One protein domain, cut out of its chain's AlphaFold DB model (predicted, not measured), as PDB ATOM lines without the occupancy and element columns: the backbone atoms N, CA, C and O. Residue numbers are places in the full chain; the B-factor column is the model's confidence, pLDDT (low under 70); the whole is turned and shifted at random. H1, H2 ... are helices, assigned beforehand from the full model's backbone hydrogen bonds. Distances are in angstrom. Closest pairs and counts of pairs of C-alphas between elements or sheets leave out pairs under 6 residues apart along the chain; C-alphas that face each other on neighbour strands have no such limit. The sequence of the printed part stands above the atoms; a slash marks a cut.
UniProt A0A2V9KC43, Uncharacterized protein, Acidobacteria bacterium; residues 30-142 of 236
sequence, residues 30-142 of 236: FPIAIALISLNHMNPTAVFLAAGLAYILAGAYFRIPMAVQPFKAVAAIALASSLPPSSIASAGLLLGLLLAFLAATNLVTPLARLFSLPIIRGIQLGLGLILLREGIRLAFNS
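Overview. This is residues 30 to 142 of the 236 residues of an uncharacterized protein of Acidobacteria bacterium (UniProt A0A2V9KC43). H4, H5 and H6 make an open U, with long H4 and H6 as its arms and short H5 at the turn, and H3 sits between the arms toward the open end, in the middle of the domain. H1 packs beside H3, and long H2 is joined to this group at its first residues, where it packs on H1; the space between the arms near H5 is left open. The printed part has 113 residues with six named helices, H1 to H6 in order along the chain, and no named strand: the class is all helix. The whole is compact, with a radius of gyration of the C-alphas of 15.4 A, and spans 46 by 34 by 25 A.

Along the chain. H1 is residues 30 to 40, beginning at C-alpha 30 at (78.407, 10.779, 270.504). H2 is residues 44 to 62, 26.7 A from first to last C-alpha. H3 is residues 69 to 81, 18.5 A long, with C-alpha 69 at (86.806, 20.406, 276.046). H4 is residues 85 to 104, 28.4 A long, and H5 is residues 108 to 114. H6, residues 117 to 141, is the longest at 36.0 A and ends at C-alpha 141 at (88.203, 2.352, 254.412).

Arrangement. H3 is the hub, touching H1, H4 and H6. H1 and H3 run the same way at a shallow tilt of 34 degrees, only just short of steep; their closest C-alphas, of Leu 36 and Leu 79, are 6.5 A apart. H1 and H2 form a helical hairpin, opposite ways at a steep tilt of 42 degrees; H2 touches H1 with residues 44 to 48 alone, and the closest C-alphas, of Ile 37 and Pro 44, are 6.0 A apart. H2 and H3 are apart. H3 and H4 form another helical hairpin, opposite ways at a shallow tilt of 31 degrees; H4 touches H3 with residues 88 to 92 alone, closest at the C-alphas of Ala 78 and Ile 88, 6.7 A. H6 touches H3 with residues 127 to 134 alone, the same way at a steep tilt of 43 degrees; the closest C-alphas, of Ala 76 and Leu 131, are 6.4 A apart. H4 and H6 are apart. H5 is close to H4 but not clearly touching, about perpendicular at 78 degrees, with the C-alphas of Leu 102 and Val 108 closest at 5.9 A. In H1, H2, H3, H4 and H6 every O i to N i+4 pair is within hydrogen-bond range; in H5 1 of 3 is, beside 3 of 4 O i to N i+3 pairs.

Size, cuts and confidence. The two C-alphas farthest apart, of Thr 105 and Ser 142, are 46.5 A apart. The printed part has no cut and no long link. Residues 59 to 64 and 112 to 122 stand free. Mean pLDDT of the printed part is 79.1, and residues 64 to 69 and 138 to 142 are under 70.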
ATOM      1  N   PHE A  30      78.852  12.058 271.068       81.12
ATOM      2  CA  PHE A  30      78.407  10.779 270.504       81.12
ATOM      3  C   PHE A  30      79.265  10.304 269.319       81.12
ATOM      4  O   PHE A  30      79.782   9.189 269.393       81.12
ATOM      5  N   PRO A  31      79.487  11.114 268.262       76.69
ATOM      6  CA  PRO A  31      80.352  10.718 267.152       76.69
ATOM      7  C   PRO A  31      81.770  10.358 267.600       76.69
ATOM      8  O   PRO A  31      82.312   9.345 267.166       76.69
ATOM      9  N   ILE A  32      82.358  11.157 268.500       79.50
ATOM     10  CA  ILE A  32      83.709  10.910 269.020       79.50
ATOM     11  C   ILE A  32      83.753   9.596 269.811       79.50
ATOM     12  O   ILE A  32      84.674   8.803 269.625       79.50
ATOM     13  N   ALA A  33      82.759   9.339 270.664       83.06
ATOM     14  CA  ALA A  33      82.683   8.111 271.449       83.06
ATOM     15  C   ALA A  33      82.546   6.876 270.548       83.06
ATOM     16  O   ALA A  33      83.300   5.917 270.709       83.06
ATOM     17  N   ILE A  34      81.648   6.920 269.559       79.06
ATOM     18  CA  ILE A  34      81.464   5.834 268.584       79.06
ATOM     19  C   ILE A  34      82.757   5.599 267.798       79.06
ATOM     20  O   ILE A  34      83.164   4.451 267.619       79.06
ATOM     21  N   ALA A  35      83.438   6.666 267.378       78.56
ATOM     22  CA  ALA A  35      84.713   6.555 266.684       78.56
ATOM     23  C   ALA A  35      85.794   5.912 267.573       78.56
ATOM     24  O   ALA A  35      86.533   5.054 267.101       78.56
ATOM     25  N   LEU A  36      85.876   6.261 268.863       79.19
ATOM     26  CA  LEU A  36      86.824   5.639 269.798       79.19
ATOM     27  C   LEU A  36      86.534   4.149 270.018       79.19
ATOM     28  O   LEU A  36      87.464   3.345 270.075       79.19
ATOM     29  N   ILE A  37      85.260   3.773 270.116       80.50
ATOM     30  CA  ILE A  37      84.843   2.375 270.277       80.50
ATOM     31  C   ILE A  37      85.151   1.579 269.003       80.50
ATOM     32  O   ILE A  37      85.723   0.496 269.077       80.50
ATOM     33  N   SER A  38      84.815   2.127 267.834       73.62
ATOM     34  CA  SER A  38      84.962   1.440 266.547       73.62
ATOM     35  C   SER A  38      86.422   1.344 266.087       73.62
ATOM     36  O   SER A  38      86.860   0.282 265.657       73.62
ATOM     37  N   LEU A  39      87.195   2.429 266.220       75.12
ATOM     38  CA  LEU A  39      88.565   2.510 265.695       75.12
ATOM     39  C   LEU A  39      89.651   2.141 266.703       75.12
ATOM     40  O   LEU A  39      90.683   1.611 266.312       75.12
ATOM     41  N   ASN A  40      89.460   2.466 267.984       76.25
ATOM     42  CA  ASN A  40      90.458   2.193 269.024       76.25
ATOM     43  C   ASN A  40      90.042   1.016 269.914       76.25
ATOM     44  O   ASN A  40      90.746   0.708 270.870       76.25
ATOM     45  N   HIS A  41      88.913   0.360 269.618       78.56
ATOM     46  CA  HIS A  41      88.397  -0.791 270.364       78.56
ATOM     47  C   HIS A  41      88.248  -0.521 271.869       78.56
ATOM     48  O   HIS A  41      88.469  -1.396 272.708       78.56
ATOM     49  N   MET A  42      87.892   0.716 272.233       74.94
ATOM     50  CA  MET A  42      87.622   1.059 273.627       74.94
ATOM     51  C   MET A  42      86.345   0.382 274.125       74.94
ATOM     52  O   MET A  42      85.354   0.290 273.402       74.94
ATOM     53  N   ASN A  43      86.342  -0.021 275.400       78.62
ATOM     54  CA  ASN A  43      85.139  -0.544 276.039       78.62
ATOM     55  C   ASN A  43      84.063   0.568 276.096       78.62
ATOM     56  O   ASN A  43      84.288   1.590 276.757       78.62
ATOM     57  N   PRO A  44      82.894   0.382 275.451       77.88
ATOM     58  CA  PRO A  44      81.834   1.389 275.401       77.88
ATOM     59  C   PRO A  44      81.316   1.756 276.794       77.88
ATOM     60  O   PRO A  44      81.081   2.930 277.077       77.88
ATOM     61  N   THR A  45      81.203   0.775 277.696       78.62
ATOM     62  CA  THR A  45      80.764   0.990 279.077       78.62
ATOM     63  C   THR A  45      81.725   1.914 279.815       78.62
ATOM     64  O   THR A  45      81.279   2.851 280.468       78.62
ATOM     65  N   ALA A  46      83.038   1.715 279.666       77.62
ATOM     66  CA  ALA A  46      84.037   2.557 280.322       77.62
ATOM     67  C   ALA A  46      84.007   4.006 279.805       77.62
ATOM     68  O   ALA A  46      84.074   4.938 280.603       77.62
ATOM     69  N   VAL A  47      83.861   4.201 278.489       81.94
ATOM     70  CA  VAL A  47      83.823   5.538 277.868       81.94
ATOM     71  C   VAL A  47      82.598   6.330 278.332       81.94
ATOM     72  O   VAL A  47      82.742   7.466 278.787       81.94
ATOM     73  N   PHE A  48      81.401   5.736 278.268       83.56
ATOM     74  CA  PHE A  48      80.170   6.418 278.680       83.56
ATOM     75  C   PHE A  48      80.076   6.605 280.199       83.56
ATOM     76  O   PHE A  48      79.620   7.659 280.641       83.56
ATOM     77  N   LEU A  49      80.547   5.640 280.996       82.75
ATOM     78  CA  LEU A  49      80.590   5.767 282.456       82.75
ATOM     79  C   LEU A  49      81.540   6.893 282.881       82.75
ATOM     80  O   LEU A  49      81.157   7.741 283.684       82.75
ATOM     81  N   ALA A  50      82.754   6.934 282.321       79.44
ATOM     82  CA  ALA A  50      83.729   7.974 282.631       79.44
ATOM     83  C   ALA A  50      83.230   9.363 282.207       79.44
ATOM     84  O   ALA A  50      83.332  10.310 282.986       79.44
ATOM     85  N   ALA A  51      82.640   9.480 281.013       81.31
ATOM     86  CA  ALA A  51      82.041  10.727 280.549       81.31
ATOM     87  C   ALA A  51      80.886  11.171 281.463       81.31
ATOM     88  O   ALA A  51      80.892  12.300 281.949       81.31
ATOM     89  N   GLY A  52      79.930  10.283 281.753       82.38
ATOM     90  CA  GLY A  52      78.784  10.582 282.614       82.38
ATOM     91  C   GLY A  52      79.200  10.998 284.025       82.38
ATOM     92  O   GLY A  52      78.734  12.020 284.527       82.38
ATOM     93  N   LEU A  53      80.138  10.266 284.635       83.19
ATOM     94  CA  LEU A  53      80.671  10.602 285.954       83.19
ATOM     95  C   LEU A  53      81.388  11.958 285.939       83.19
ATOM     96  O   LEU A  53      81.171  12.767 286.838       83.19
ATOM     97  N   ALA A  54      82.189  12.242 284.907       79.44
ATOM     98  CA  ALA A  54      82.865  13.528 284.763       79.44
ATOM     99  C   ALA A  54      81.871  14.697 284.654       79.44
ATOM    100  O   ALA A  54      82.078  15.716 285.311       79.44
ATOM    101  N   TYR A  55      80.772  14.551 283.901       80.75
ATOM    102  CA  TYR A  55      79.726  15.582 283.827       80.75
ATOM    103  C   TYR A  55      78.982  15.767 285.149       80.75
ATOM    104  O   TYR A  55      78.731  16.907 285.537       80.75
ATOM    105  N   ILE A  56      78.657  14.681 285.860       82.94
ATOM    106  CA  ILE A  56      77.997  14.761 287.172       82.94
ATOM    107  C   ILE A  56      78.900  15.480 288.177       82.94
ATOM    108  O   ILE A  56      78.457  16.416 288.840       82.94
ATOM    109  N   LEU A  57      80.176  15.089 288.263       81.69
ATOM    110  CA  LEU A  57      81.145  15.706 289.171       81.69
ATOM    111  C   LEU A  57      81.399  17.177 288.820       81.69
ATOM    112  O   LEU A  57      81.380  18.032 289.706       81.69
ATOM    113  N   ALA A  58      81.588  17.492 287.535       77.38
ATOM    114  CA  ALA A  58      81.786  18.866 287.081       77.38
ATOM    115  C   ALA A  58      80.546  19.738 287.335       77.38
ATOM    116  O   ALA A  58      80.680  20.861 287.819       77.38
ATOM    117  N   GLY A  59      79.346  19.216 287.069       76.50
ATOM    118  CA  GLY A  59      78.085  19.902 287.343       76.50
ATOM    119  C   GLY A  59      77.850  20.127 288.838       76.50
ATOM    120  O   GLY A  59      77.446  21.219 289.232       76.50
ATOM    121  N   ALA A  60      78.171  19.143 289.684       80.38
ATOM    122  CA  ALA A  60      78.054  19.265 291.136       80.38
ATOM    123  C   ALA A  60      79.033  20.299 291.719       80.38
ATOM    124  O   ALA A  60      78.656  21.074 292.600       80.38
ATOM    125  N   TYR A  61      80.273  20.334 291.215       78.38
ATOM    126  CA  TYR A  61      81.316  21.233 291.711       78.38
ATOM    127  C   TYR A  61      81.169  22.668 291.181       78.38
ATOM    128  O   TYR A  61      81.143  23.616 291.964       78.38
ATOM    129  N   PHE A  62      81.047  22.847 289.860       73.19
ATOM    130  CA  PHE A  62      81.029  24.173 289.226       73.19
ATOM    131  C   PHE A  62      79.626  24.784 289.112       73.19
ATOM    132  O   PHE A  62      79.516  25.986 288.879       73.19
ATOM    133  N   ARG A  63      78.553  23.993 289.286       70.06
ATOM    134  CA  ARG A  63      77.140  24.422 289.170       70.06
ATOM    135  C   ARG A  63      76.771  25.086 287.836       70.06
ATOM    136  O   ARG A  63      75.753  25.766 287.748       70.06
ATOM    137  N   ILE A  64      77.577  24.872 286.800       60.56
ATOM    138  CA  ILE A  64      77.336  25.309 285.424       60.56
ATOM    139  C   ILE A  64      77.645  24.152 284.465       60.56
ATOM    140  O   ILE A  64      78.558  23.366 284.746       60.56
ATOM    141  N   PRO A  65      76.928  24.029 283.332       59.22
ATOM    142  CA  PRO A  65      77.276  23.078 282.284       59.22
ATOM    143  C   PRO A  65      78.595  23.509 281.628       59.22
ATOM    144  O   PRO A  65      78.627  24.330 280.714       59.22
ATOM    145  N   MET A  66      79.708  22.976 282.129       60.78
ATOM    146  CA  MET A  66      81.036  23.171 281.550       60.78
ATOM    147  C   MET A  66      81.306  22.090 280.506       60.78
ATOM    148  O   MET A  66      81.276  20.898 280.809       60.78
ATOM    149  N   ALA A  67      81.609  22.505 279.276       60.03
ATOM    150  CA  ALA A  67      82.081  21.588 278.247       60.03
ATOM    151  C   ALA A  67      83.440  21.010 278.670       60.03
ATOM    152  O   ALA A  67      84.392  21.758 278.913       60.03
ATOM    153  N   VAL A  68      83.568  19.678 278.712       65.56
ATOM    154  CA  VAL A  68      84.840  18.994 279.017       65.56
ATOM    155  C   VAL A  68      85.740  18.998 277.774       65.56
ATOM    156  O   VAL A  68      86.143  17.970 277.232       65.56
ATOM    157  N   GLN A  69      86.042  20.192 277.272       67.38
ATOM    158  CA  GLN A  69      86.806  20.406 276.046       67.38
ATOM    159  C   GLN A  69      88.193  19.726 276.042       67.38
ATOM    160  O   GLN A  69      88.559  19.186 274.992       67.38
ATOM    161  N   PRO A  70      88.941  19.652 277.170       72.88
ATOM    162  CA  PRO A  70      90.207  18.917 277.219       72.88
ATOM    163  C   PRO A  70      90.050  17.436 276.857       72.88
ATOM    164  O   PRO A  70      90.864  16.888 276.118       72.88
ATOM    165  N   PHE A  71      88.965  16.800 277.311       78.38
ATOM    166  CA  PHE A  71      88.682  15.395 277.022       78.38
ATOM    167  C   PHE A  71      88.454  15.160 275.524       78.38
ATOM    168  O   PHE A  71      89.012  14.226 274.949       78.38
ATOM    169  N   LYS A  72      87.709  16.056 274.861       81.69
ATOM    170  CA  LYS A  72      87.452  15.966 273.412       81.69
ATOM    171  C   LYS A  72      88.726  16.118 272.581       81.69
ATOM    172  O   LYS A  72      88.884  15.425 271.579       81.69
ATOM    173  N   ALA A  73      89.645  16.986 273.006       79.69
ATOM    174  CA  ALA A  73      90.928  17.159 272.331       79.69
ATOM    175  C   ALA A  73      91.794  15.891 272.419       79.69
ATOM    176  O   ALA A  73      92.308  15.431 271.401       79.69
ATOM    177  N   VAL A  74      91.894  15.280 273.604       81.12
ATOM    178  CA  VAL A  74      92.619  14.010 273.781       81.12
ATOM    179  C   VAL A  74      91.990  12.893 272.955       81.12
ATOM    180  O   VAL A  74      92.711  12.158 272.290       81.12
ATOM    181  N   ALA A  75      90.660  12.791 272.946       80.56
ATOM    182  CA  ALA A  75      89.945  11.800 272.149       80.56
ATOM    183  C   ALA A  75      90.240  11.934 270.645       80.56
ATOM    184  O   ALA A  75      90.510  10.942 269.974       80.56
ATOM    185  N   ALA A  76      90.253  13.160 270.118       80.00
ATOM    186  CA  ALA A  76      90.590  13.419 268.722       80.00
ATOM    187  C   ALA A  76      92.059  13.090 268.394       80.00
ATOM    188  O   ALA A  76      92.334  12.499 267.352       80.00
ATOM    189  N   ILE A  77      93.000  13.410 269.288       79.88
ATOM    190  CA  ILE A  77      94.415  13.031 269.125       79.88
ATOM    191  C   ILE A  77      94.579  11.505 269.174       79.88
ATOM    192  O   ILE A  77      95.341  10.947 268.384       79.88
ATOM    193  N   ALA A  78      93.852  10.828 270.067       82.75
ATOM    194  CA  ALA A  78      93.853   9.373 270.178       82.75
ATOM    195  C   ALA A  78      93.326   8.704 268.904       82.75
ATOM    196  O   ALA A  78      93.950   7.763 268.420       82.75
ATOM    197  N   LEU A  79      92.248   9.239 268.320       79.25
ATOM    198  CA  LEU A  79      91.727   8.807 267.020       79.25
ATOM    199  C   LEU A  79      92.776   8.959 265.915       79.25
ATOM    200  O   LEU A  79      93.086   7.994 265.221       79.25
ATOM    201  N   ALA A  80      93.378  10.142 265.813       78.44
ATOM    202  CA  ALA A  80      94.373  10.455 264.789       78.44
ATOM    203  C   ALA A  80      95.656   9.623 264.898       78.44
ATOM    204  O   ALA A  80      96.305   9.329 263.896       78.44
ATOM    205  N   SER A  81      96.032   9.267 266.126       79.06
ATOM    206  CA  SER A  81      97.256   8.515 266.417       79.06
ATOM    207  C   SER A  81      97.004   7.014 266.578       79.06
ATOM    208  O   SER A  81      97.957   6.278 266.815       79.06
ATOM    209  N   SER A  82      95.745   6.560 266.459       78.44
ATOM    210  CA  SER A  82      95.325   5.159 266.644       78.44
ATOM    211  C   SER A  82      95.896   4.539 267.932       78.44
ATOM    212  O   SER A  82      96.556   3.499 267.904       78.44
ATOM    213  N   LEU A  83      95.718   5.233 269.064       77.00
ATOM    214  CA  LEU A  83      96.303   4.823 270.344       77.00
ATOM    215  C   LEU A  83      95.590   3.608 270.948       77.00
ATOM    216  O   LEU A  83      94.362   3.557 270.966       77.00
ATOM    217  N   PRO A  84      96.329   2.664 271.558       79.38
ATOM    218  CA  PRO A  84      95.697   1.559 272.261       79.38
ATOM    219  C   PRO A  84      94.897   2.070 273.478       79.38
ATOM    220  O   PRO A  84      95.305   3.053 274.113       79.38
ATOM    221  N   PRO A  85      93.804   1.385 273.874       76.81
ATOM    222  CA  PRO A  85      92.950   1.793 274.995       76.81
ATOM    223  C   PRO A  85      93.697   2.079 276.305       76.81
ATOM    224  O   PRO A  85      93.319   2.989 277.045       76.81
ATOM    225  N   SER A  86      94.776   1.339 276.588       76.94
ATOM    226  CA  SER A  86      95.614   1.509 277.788       76.94
ATOM    227  C   SER A  86      96.294   2.872 277.825       76.94
ATOM    228  O   SER A  86      96.349   3.525 278.871       76.94
ATOM    229  N   SER A  87      96.785   3.318 276.672       78.06
ATOM    230  CA  SER A  87      97.446   4.609 276.511       78.06
ATOM    231  C   SER A  87      96.447   5.749 276.605       78.06
ATOM    232  O   SER A  87      96.765   6.771 277.203       78.06
ATOM    233  N   ILE A  88      95.225   5.562 276.096       80.88
ATOM    234  CA  ILE A  88      94.146   6.553 276.217       80.88
ATOM    235  C   ILE A  88      93.749   6.733 277.689       80.88
ATOM    236  O   ILE A  88      93.679   7.864 278.170       80.88
ATOM    237  N   ALA A  89      93.561   5.635 278.428       79.88
ATOM    238  CA  ALA A  89      93.258   5.686 279.859       79.88
ATOM    239  C   ALA A  89      94.389   6.354 280.663       79.88
ATOM    240  O   ALA A  89      94.137   7.223 281.499       79.88
ATOM    241  N   SER A  90      95.646   6.010 280.360       78.94
ATOM    242  CA  SER A  90      96.824   6.602 281.009       78.94
ATOM    243  C   SER A  90      96.970   8.095 280.692       78.94
ATOM    244  O   SER A  90      97.246   8.888 281.590       78.94
ATOM    245  N   ALA A  91      96.739   8.498 279.439       81.19
ATOM    246  CA  ALA A  91      96.745   9.899 279.025       81.19
ATOM    247  C   ALA A  91      95.632  10.698 279.720       81.19
ATOM    248  O   ALA A  91      95.873  11.820 280.160       81.19
ATOM    249  N   GLY A  92      94.444  10.107 279.879       79.25
ATOM    250  CA  GLY A  92      93.341  10.701 280.635       79.25
ATOM    251  C   GLY A  92      93.686  10.924 282.110       79.25
ATOM    252  O   GLY A  92      93.459  12.016 282.629       79.25
ATOM    253  N   LEU A  93      94.292   9.930 282.772       81.94
ATOM    254  CA  LEU A  93      94.741  10.049 284.165       81.94
ATOM    255  C   LEU A  93      95.847  11.094 284.334       81.94
ATOM    256  O   LEU A  93      95.757  11.936 285.227       81.94
ATOM    257  N   LEU A  94      96.864  11.072 283.469       83.56
ATOM    258  CA  LEU A  94      97.944  12.062 283.484       83.56
ATOM    259  C   LEU A  94      97.410  13.475 283.264       83.56
ATOM    260  O   LEU A  94      97.809  14.390 283.978       83.56
ATOM    261  N   LEU A  95      96.490  13.653 282.313       83.31
ATOM    262  CA  LEU A  95      95.875  14.949 282.062       83.31
ATOM    263  C   LEU A  95      95.035  15.406 283.260       83.31
ATOM    264  O   LEU A  95      95.131  16.564 283.654       83.31
ATOM    265  N   GLY A  96      94.255  14.510 283.869       80.62
ATOM    266  CA  GLY A  96      93.494  14.811 285.082       80.62
ATOM    267  C   GLY A  96      94.395  15.242 286.240       80.62
ATOM    268  O   GLY A  96      94.125  16.253 286.884       80.62
ATOM    269  N   LEU A  97      95.505  14.532 286.457       85.56
ATOM    270  CA  LEU A  97      96.479  14.850 287.501       85.56
ATOM    271  C   LEU A  97      97.213  16.167 287.221       85.56
ATOM    272  O   LEU A  97      97.382  16.979 288.128       85.56
ATOM    273  N   LEU A  98      97.590  16.417 285.966       85.12
ATOM    274  CA  LEU A  98      98.192  17.678 285.538       85.12
ATOM    275  C   LEU A  98      97.236  18.854 285.773       85.12
ATOM    276  O   LEU A  98      97.641  19.877 286.321       85.12
ATOM    277  N   LEU A  99      95.965  18.710 285.391       82.25
ATOM    278  CA  LEU A  99      94.949  19.743 285.594       82.25
ATOM    279  C   LEU A  99      94.665  19.967 287.082       82.25
ATOM    280  O   LEU A  99      94.559  21.118 287.501       82.25
ATOM    281  N   ALA A 100      94.604  18.904 287.888       83.50
ATOM    282  CA  ALA A 100      94.457  19.008 289.339       83.50
ATOM    283  C   ALA A 100      95.654  19.730 289.978       83.50
ATOM    284  O   ALA A 100      95.465  20.604 290.821       83.50
ATOM    285  N   PHE A 101      96.874  19.428 289.532       87.50
ATOM    286  CA  PHE A 101      98.090  20.102 289.984       87.50
ATOM    287  C   PHE A 101      98.099  21.590 289.606       87.50
ATOM    288  O   PHE A 101      98.365  22.445 290.453       87.50
ATOM    289  N   LEU A 102      97.747  21.930 288.362       84.69
ATOM    290  CA  LEU A 102      97.625  23.323 287.910       84.69
ATOM    291  C   LEU A 102      96.538  24.086 288.678       84.69
ATOM    292  O   LEU A 102      96.734  25.254 289.019       84.69
ATOM    293  N   ALA A 103      95.407  23.434 288.958       82.75
ATOM    294  CA  ALA A 103      94.316  24.016 289.730       82.75
ATOM    295  C   ALA A 103      94.730  24.264 291.190       82.75
ATOM    296  O   ALA A 103      94.507  25.360 291.701       82.75
ATOM    297  N   ALA A 104      95.389  23.295 291.836       87.00
ATOM    298  CA  ALA A 104      95.861  23.412 293.218       87.00
ATOM    299  C   ALA A 104      96.941  24.494 293.388       87.00
ATOM    300  O   ALA A 104      96.978  25.185 294.401       87.00
ATOM    301  N   THR A 105      97.801  24.664 292.385       88.19
ATOM    302  CA  THR A 105      98.886  25.657 292.408       88.19
ATOM    303  C   THR A 105      98.463  27.043 291.908       88.19
ATOM    304  O   THR A 105      99.250  27.982 291.971       88.19
ATOM    305  N   ASN A 106      97.220  27.206 291.434       84.81
ATOM    306  CA  ASN A 106      96.682  28.457 290.876       84.81
ATOM    307  C   ASN A 106      97.453  28.985 289.640       84.81
ATOM    308  O   ASN A 106      97.314  30.143 289.235       84.81
ATOM    309  N   LEU A 107      98.234  28.116 288.982       84.56
ATOM    310  CA  LEU A 107      98.991  28.430 287.762       84.56
ATOM    311  C   LEU A 107      98.096  28.575 286.519       84.56
ATOM    312  O   LEU A 107      98.563  29.014 285.469       84.56
ATOM    313  N   VAL A 108      96.805  28.253 286.629       80.69
ATOM    314  CA  VAL A 108      95.833  28.397 285.534       80.69
ATOM    315  C   VAL A 108      95.760  29.847 285.046       80.69
ATOM    316  O   VAL A 108      95.719  30.084 283.842       80.69
ATOM    317  N   THR A 109      95.804  30.823 285.957       82.25
ATOM    318  CA  THR A 109      95.656  32.251 285.630       82.25
ATOM    319  C   THR A 109      96.791  32.803 284.756       82.25
ATOM    320  O   THR A 109      96.493  33.395 283.715       82.25
ATOM    321  N   PRO A 110      98.086  32.641 285.105       82.88
ATOM    322  CA  PRO A 110      99.173  33.085 284.233       82.88
ATOM    323  C   PRO A 110      99.232  32.283 282.929       82.88
ATOM    324  O   PRO A 110      99.493  32.860 281.876       82.88
ATOM    325  N   LEU A 111      98.927  30.983 282.969       81.25
ATOM    326  CA  LEU A 111      98.955  30.139 281.779       81.25
ATOM    327  C   LEU A 111      97.845  30.510 280.781       81.25
ATOM    328  O   LEU A 111      98.087  30.556 279.577       81.25
ATOM    329  N   ALA A 112      96.654  30.867 281.269       80.31
ATOM    330  CA  ALA A 112      95.547  31.341 280.440       80.31
ATOM    331  C   ALA A 112      95.899  32.611 279.645       80.31
ATOM    332  O   ALA A 112      95.406  32.786 278.533       80.31
ATOM    333  N   ARG A 113      96.790  33.468 280.164       83.38
ATOM    334  CA  ARG A 113      97.258  34.672 279.450       83.38
ATOM    335  C   ARG A 113      98.143  34.348 278.245       83.38
ATOM    336  O   ARG A 113      98.242  35.169 277.339       83.38
ATOM    337  N   LEU A 114      98.765  33.169 278.222       86.00
ATOM    338  CA  LEU A 114      99.582  32.712 277.097       86.00
ATOM    339  C   LEU A 114      98.711  32.265 275.912       86.00
ATOM    340  O   LEU A 114      99.089  32.448 274.757       86.00
ATOM    341  N   PHE A 115      97.525  31.713 276.186       82.25
ATOM    342  CA  PHE A 115      96.576  31.255 275.171       82.25
ATOM    343  C   PHE A 115      95.758  32.422 274.603       82.25
ATOM    344  O   PHE A 115      94.591  32.622 274.930       82.25
ATOM    345  N   SER A 116      96.377  33.203 273.720       88.31
ATOM    346  CA  SER A 116      95.688  34.264 272.983       88.31
ATOM    347  C   SER A 116      94.632  33.706 272.009       88.31
ATOM    348  O   SER A 116      94.718  32.563 271.552       88.31
ATOM    349  N   LEU A 117      93.629  34.522 271.643       87.75
ATOM    350  CA  LEU A 117      92.570  34.130 270.695       87.75
ATOM    351  C   LEU A 117      93.091  33.508 269.379       87.75
ATOM    352  O   LEU A 117      92.495  32.526 268.931       87.75
ATOM    353  N   PRO A 118      94.178  34.013 268.753       90.19
ATOM    354  CA  PRO A 118      94.759  33.384 267.568       90.19
ATOM    355  C   PRO A 118      95.223  31.941 267.808       90.19
ATOM    356  O   PRO A 118      94.972  31.077 266.971       90.19
ATOM    357  N   ILE A 119      95.834  31.659 268.964       87.81
ATOM    358  CA  ILE A 119      96.312  30.315 269.323       87.81
ATOM    359  C   ILE A 119      95.126  29.367 269.498       87.81
ATOM    360  O   ILE A 119      95.129  28.267 268.951       87.81
ATOM    361  N   ILE A 120      94.079  29.811 270.199       85.38
ATOM    362  CA  ILE A 120      92.869  29.006 270.423       85.38
ATOM    363  C   ILE A 120      92.211  28.645 269.087       85.38
ATOM    364  O   ILE A 120      91.884  27.481 268.856       85.38
ATOM    365  N   ARG A 121      92.064  29.620 268.180       86.94
ATOM    366  CA  ARG A 121      91.506  29.385 266.840       86.94
ATOM    367  C   ARG A 121      92.384  28.450 266.008       86.94
ATOM    368  O   ARG A 121      91.847  27.591 265.314       86.94
ATOM    369  N   GLY A 122      93.708  28.567 266.116       86.56
ATOM    370  CA  GLY A 122      94.656  27.654 265.470       86.56
ATOM    371  C   GLY A 122      94.512  26.211 265.960       86.56
ATOM    372  O   GLY A 122      94.416  25.296 265.145       86.56
ATOM    373  N   ILE A 123      94.412  26.006 267.278       85.00
ATOM    374  CA  ILE A 123      94.190  24.681 267.879       85.00
ATOM    375  C   ILE A 123      92.841  24.107 267.433       85.00
ATOM    376  O   ILE A 123      92.771  22.943 267.046       85.00
ATOM    377  N   GLN A 124      91.773  24.911 267.447       82.25
ATOM    378  CA  GLN A 124      90.442  24.483 267.002       82.25
ATOM    379  C   GLN A 124      90.423  24.094 265.520       82.25
ATOM    380  O   GLN A 124      89.842  23.068 265.169       82.25
ATOM    381  N   LEU A 125      91.091  24.870 264.661       86.06
ATOM    382  CA  LEU A 125      91.208  24.570 263.234       86.06
ATOM    383  C   LEU A 125      92.033  23.298 262.997       86.06
ATOM    384  O   LEU A 125      91.602  22.427 262.245       86.06
ATOM    385  N   GLY A 126      93.167  23.149 263.687       83.94
ATOM    386  CA  GLY A 126      93.998  21.946 263.619       83.94
ATOM    387  C   GLY A 126      93.245  20.691 264.067       83.94
ATOM    388  O   GLY A 126      93.260  19.679 263.368       83.94
ATOM    389  N   LEU A 127      92.515  20.774 265.180       79.81
ATOM    390  CA  LEU A 127      91.682  19.676 265.673       79.81
ATOM    391  C   LEU A 127      90.561  19.319 264.688       79.81
ATOM    392  O   LEU A 127      90.308  18.139 264.445       79.81
ATOM    393  N   GLY A 128      89.919  20.329 264.097       79.44
ATOM    394  CA  GLY A 128      88.895  20.144 263.070       79.44
ATOM    395  C   GLY A 128      89.436  19.433 261.827       79.44
ATOM    396  O   GLY A 128      88.815  18.485 261.354       79.44
ATOM    397  N   LEU A 129      90.617  19.826 261.342       82.19
ATOM    398  CA  LEU A 129      91.308  19.176 260.220       82.19
ATOM    399  C   LEU A 129      91.684  17.723 260.523       82.19
ATOM    400  O   LEU A 129      91.530  16.854 259.665       82.19
ATOM    401  N   ILE A 130      92.145  17.449 261.743       77.00
ATOM    402  CA  ILE A 130      92.463  16.092 262.195       77.00
ATOM    403  C   ILE A 130      91.208  15.208 262.181       77.00
ATOM    404  O   ILE A 130      91.232  14.115 261.613       77.00
ATOM    405  N   LEU A 131      90.100  15.692 262.749       75.25
ATOM    406  CA  LEU A 131      88.825  14.970 262.742       75.25
ATOM    407  C   LEU A 131      88.276  14.788 261.323       75.25
ATOM    408  O   LEU A 131      87.754  13.723 261.007       75.25
ATOM    409  N   LEU A 132      88.432  15.793 260.456       79.44
ATOM    410  CA  LEU A 132      88.038  15.710 259.050       79.44
ATOM    411  C   LEU A 132      88.820  14.614 258.320       79.44
ATOM    412  O   LEU A 132      88.223  13.801 257.619       79.44
ATOM    413  N   ARG A 133      90.143  14.554 258.515       79.62
ATOM    414  CA  ARG A 133      91.001  13.523 257.918       79.62
ATOM    415  C   ARG A 133      90.586  12.121 258.357       79.62
ATOM    416  O   ARG A 133      90.466  11.244 257.505       79.62
ATOM    417  N   GLU A 134      90.355  11.906 259.650       73.00
ATOM    418  CA  GLU A 134      89.903  10.597 260.142       73.00
ATOM    419  C   GLU A 134      88.480  10.265 259.674       73.00
ATOM    420  O   GLU A 134      88.209   9.124 259.310       73.00
ATOM    421  N   GLY A 135      87.586  11.255 259.585       72.62
ATOM    422  CA  GLY A 135      86.253  11.081 259.001       72.62
ATOM    423  C   GLY A 135      86.308  10.647 257.532       72.62
ATOM    424  O   GLY A 135      85.612   9.717 257.131       72.62
ATOM    425  N   ILE A 136      87.193  11.259 256.740       74.31
ATOM    426  CA  ILE A 136      87.456  10.868 255.349       74.31
ATOM    427  C   ILE A 136      88.041   9.451 255.296       74.31
ATOM    428  O   ILE A 136      87.578   8.615 254.522       74.31
ATOM    429  N   ARG A 137      89.025   9.143 256.144       73.69
ATOM    430  CA  ARG A 137      89.631   7.807 256.217       73.69
ATOM    431  C   ARG A 137      88.594   6.730 256.541       73.69
ATOM    432  O   ARG A 137      88.624   5.671 255.923       73.69
ATOM    433  N   LEU A 138      87.669   7.005 257.461       69.44
ATOM    434  CA  LEU A 138      86.530   6.137 257.769       69.44
ATOM    435  C   LEU A 138      85.599   5.960 256.566       69.44
ATOM    436  O   LEU A 138      85.173   4.842 256.287       69.44
ATOM    437  N   ALA A 139      85.305   7.040 255.842       69.94
ATOM    438  CA  ALA A 139      84.448   6.999 254.661       69.94
ATOM    439  C   ALA A 139      85.029   6.153 253.517       69.94
ATOM    440  O   ALA A 139      84.267   5.529 252.790       69.94
ATOM    441  N   PHE A 140      86.356   6.112 253.360       68.75
ATOM    442  CA  PHE A 140      87.008   5.356 252.283       68.75
ATOM    443  C   PHE A 140      87.434   3.934 252.675       68.75
ATOM    444  O   PHE A 140      87.445   3.060 251.816       68.75
ATOM    445  N   ASN A 141      87.761   3.676 253.948       65.44
ATOM    446  CA  ASN A 141      88.203   2.352 254.412       65.44
ATOM    447  C   ASN A 141      87.077   1.475 254.983       65.44
ATOM    448  O   ASN A 141      87.345   0.357 255.424       65.44
ATOM    449  N   SER A 142      85.832   1.956 255.029       64.38
ATOM    450  CA  SER A 142      84.698   1.140 255.474       64.38
ATOM    451  C   SER A 142      84.138   0.293 254.330       64.38
ATOM    452  O   SER A 142      84.032   0.749 253.189       64.38
TER     453      SER A 142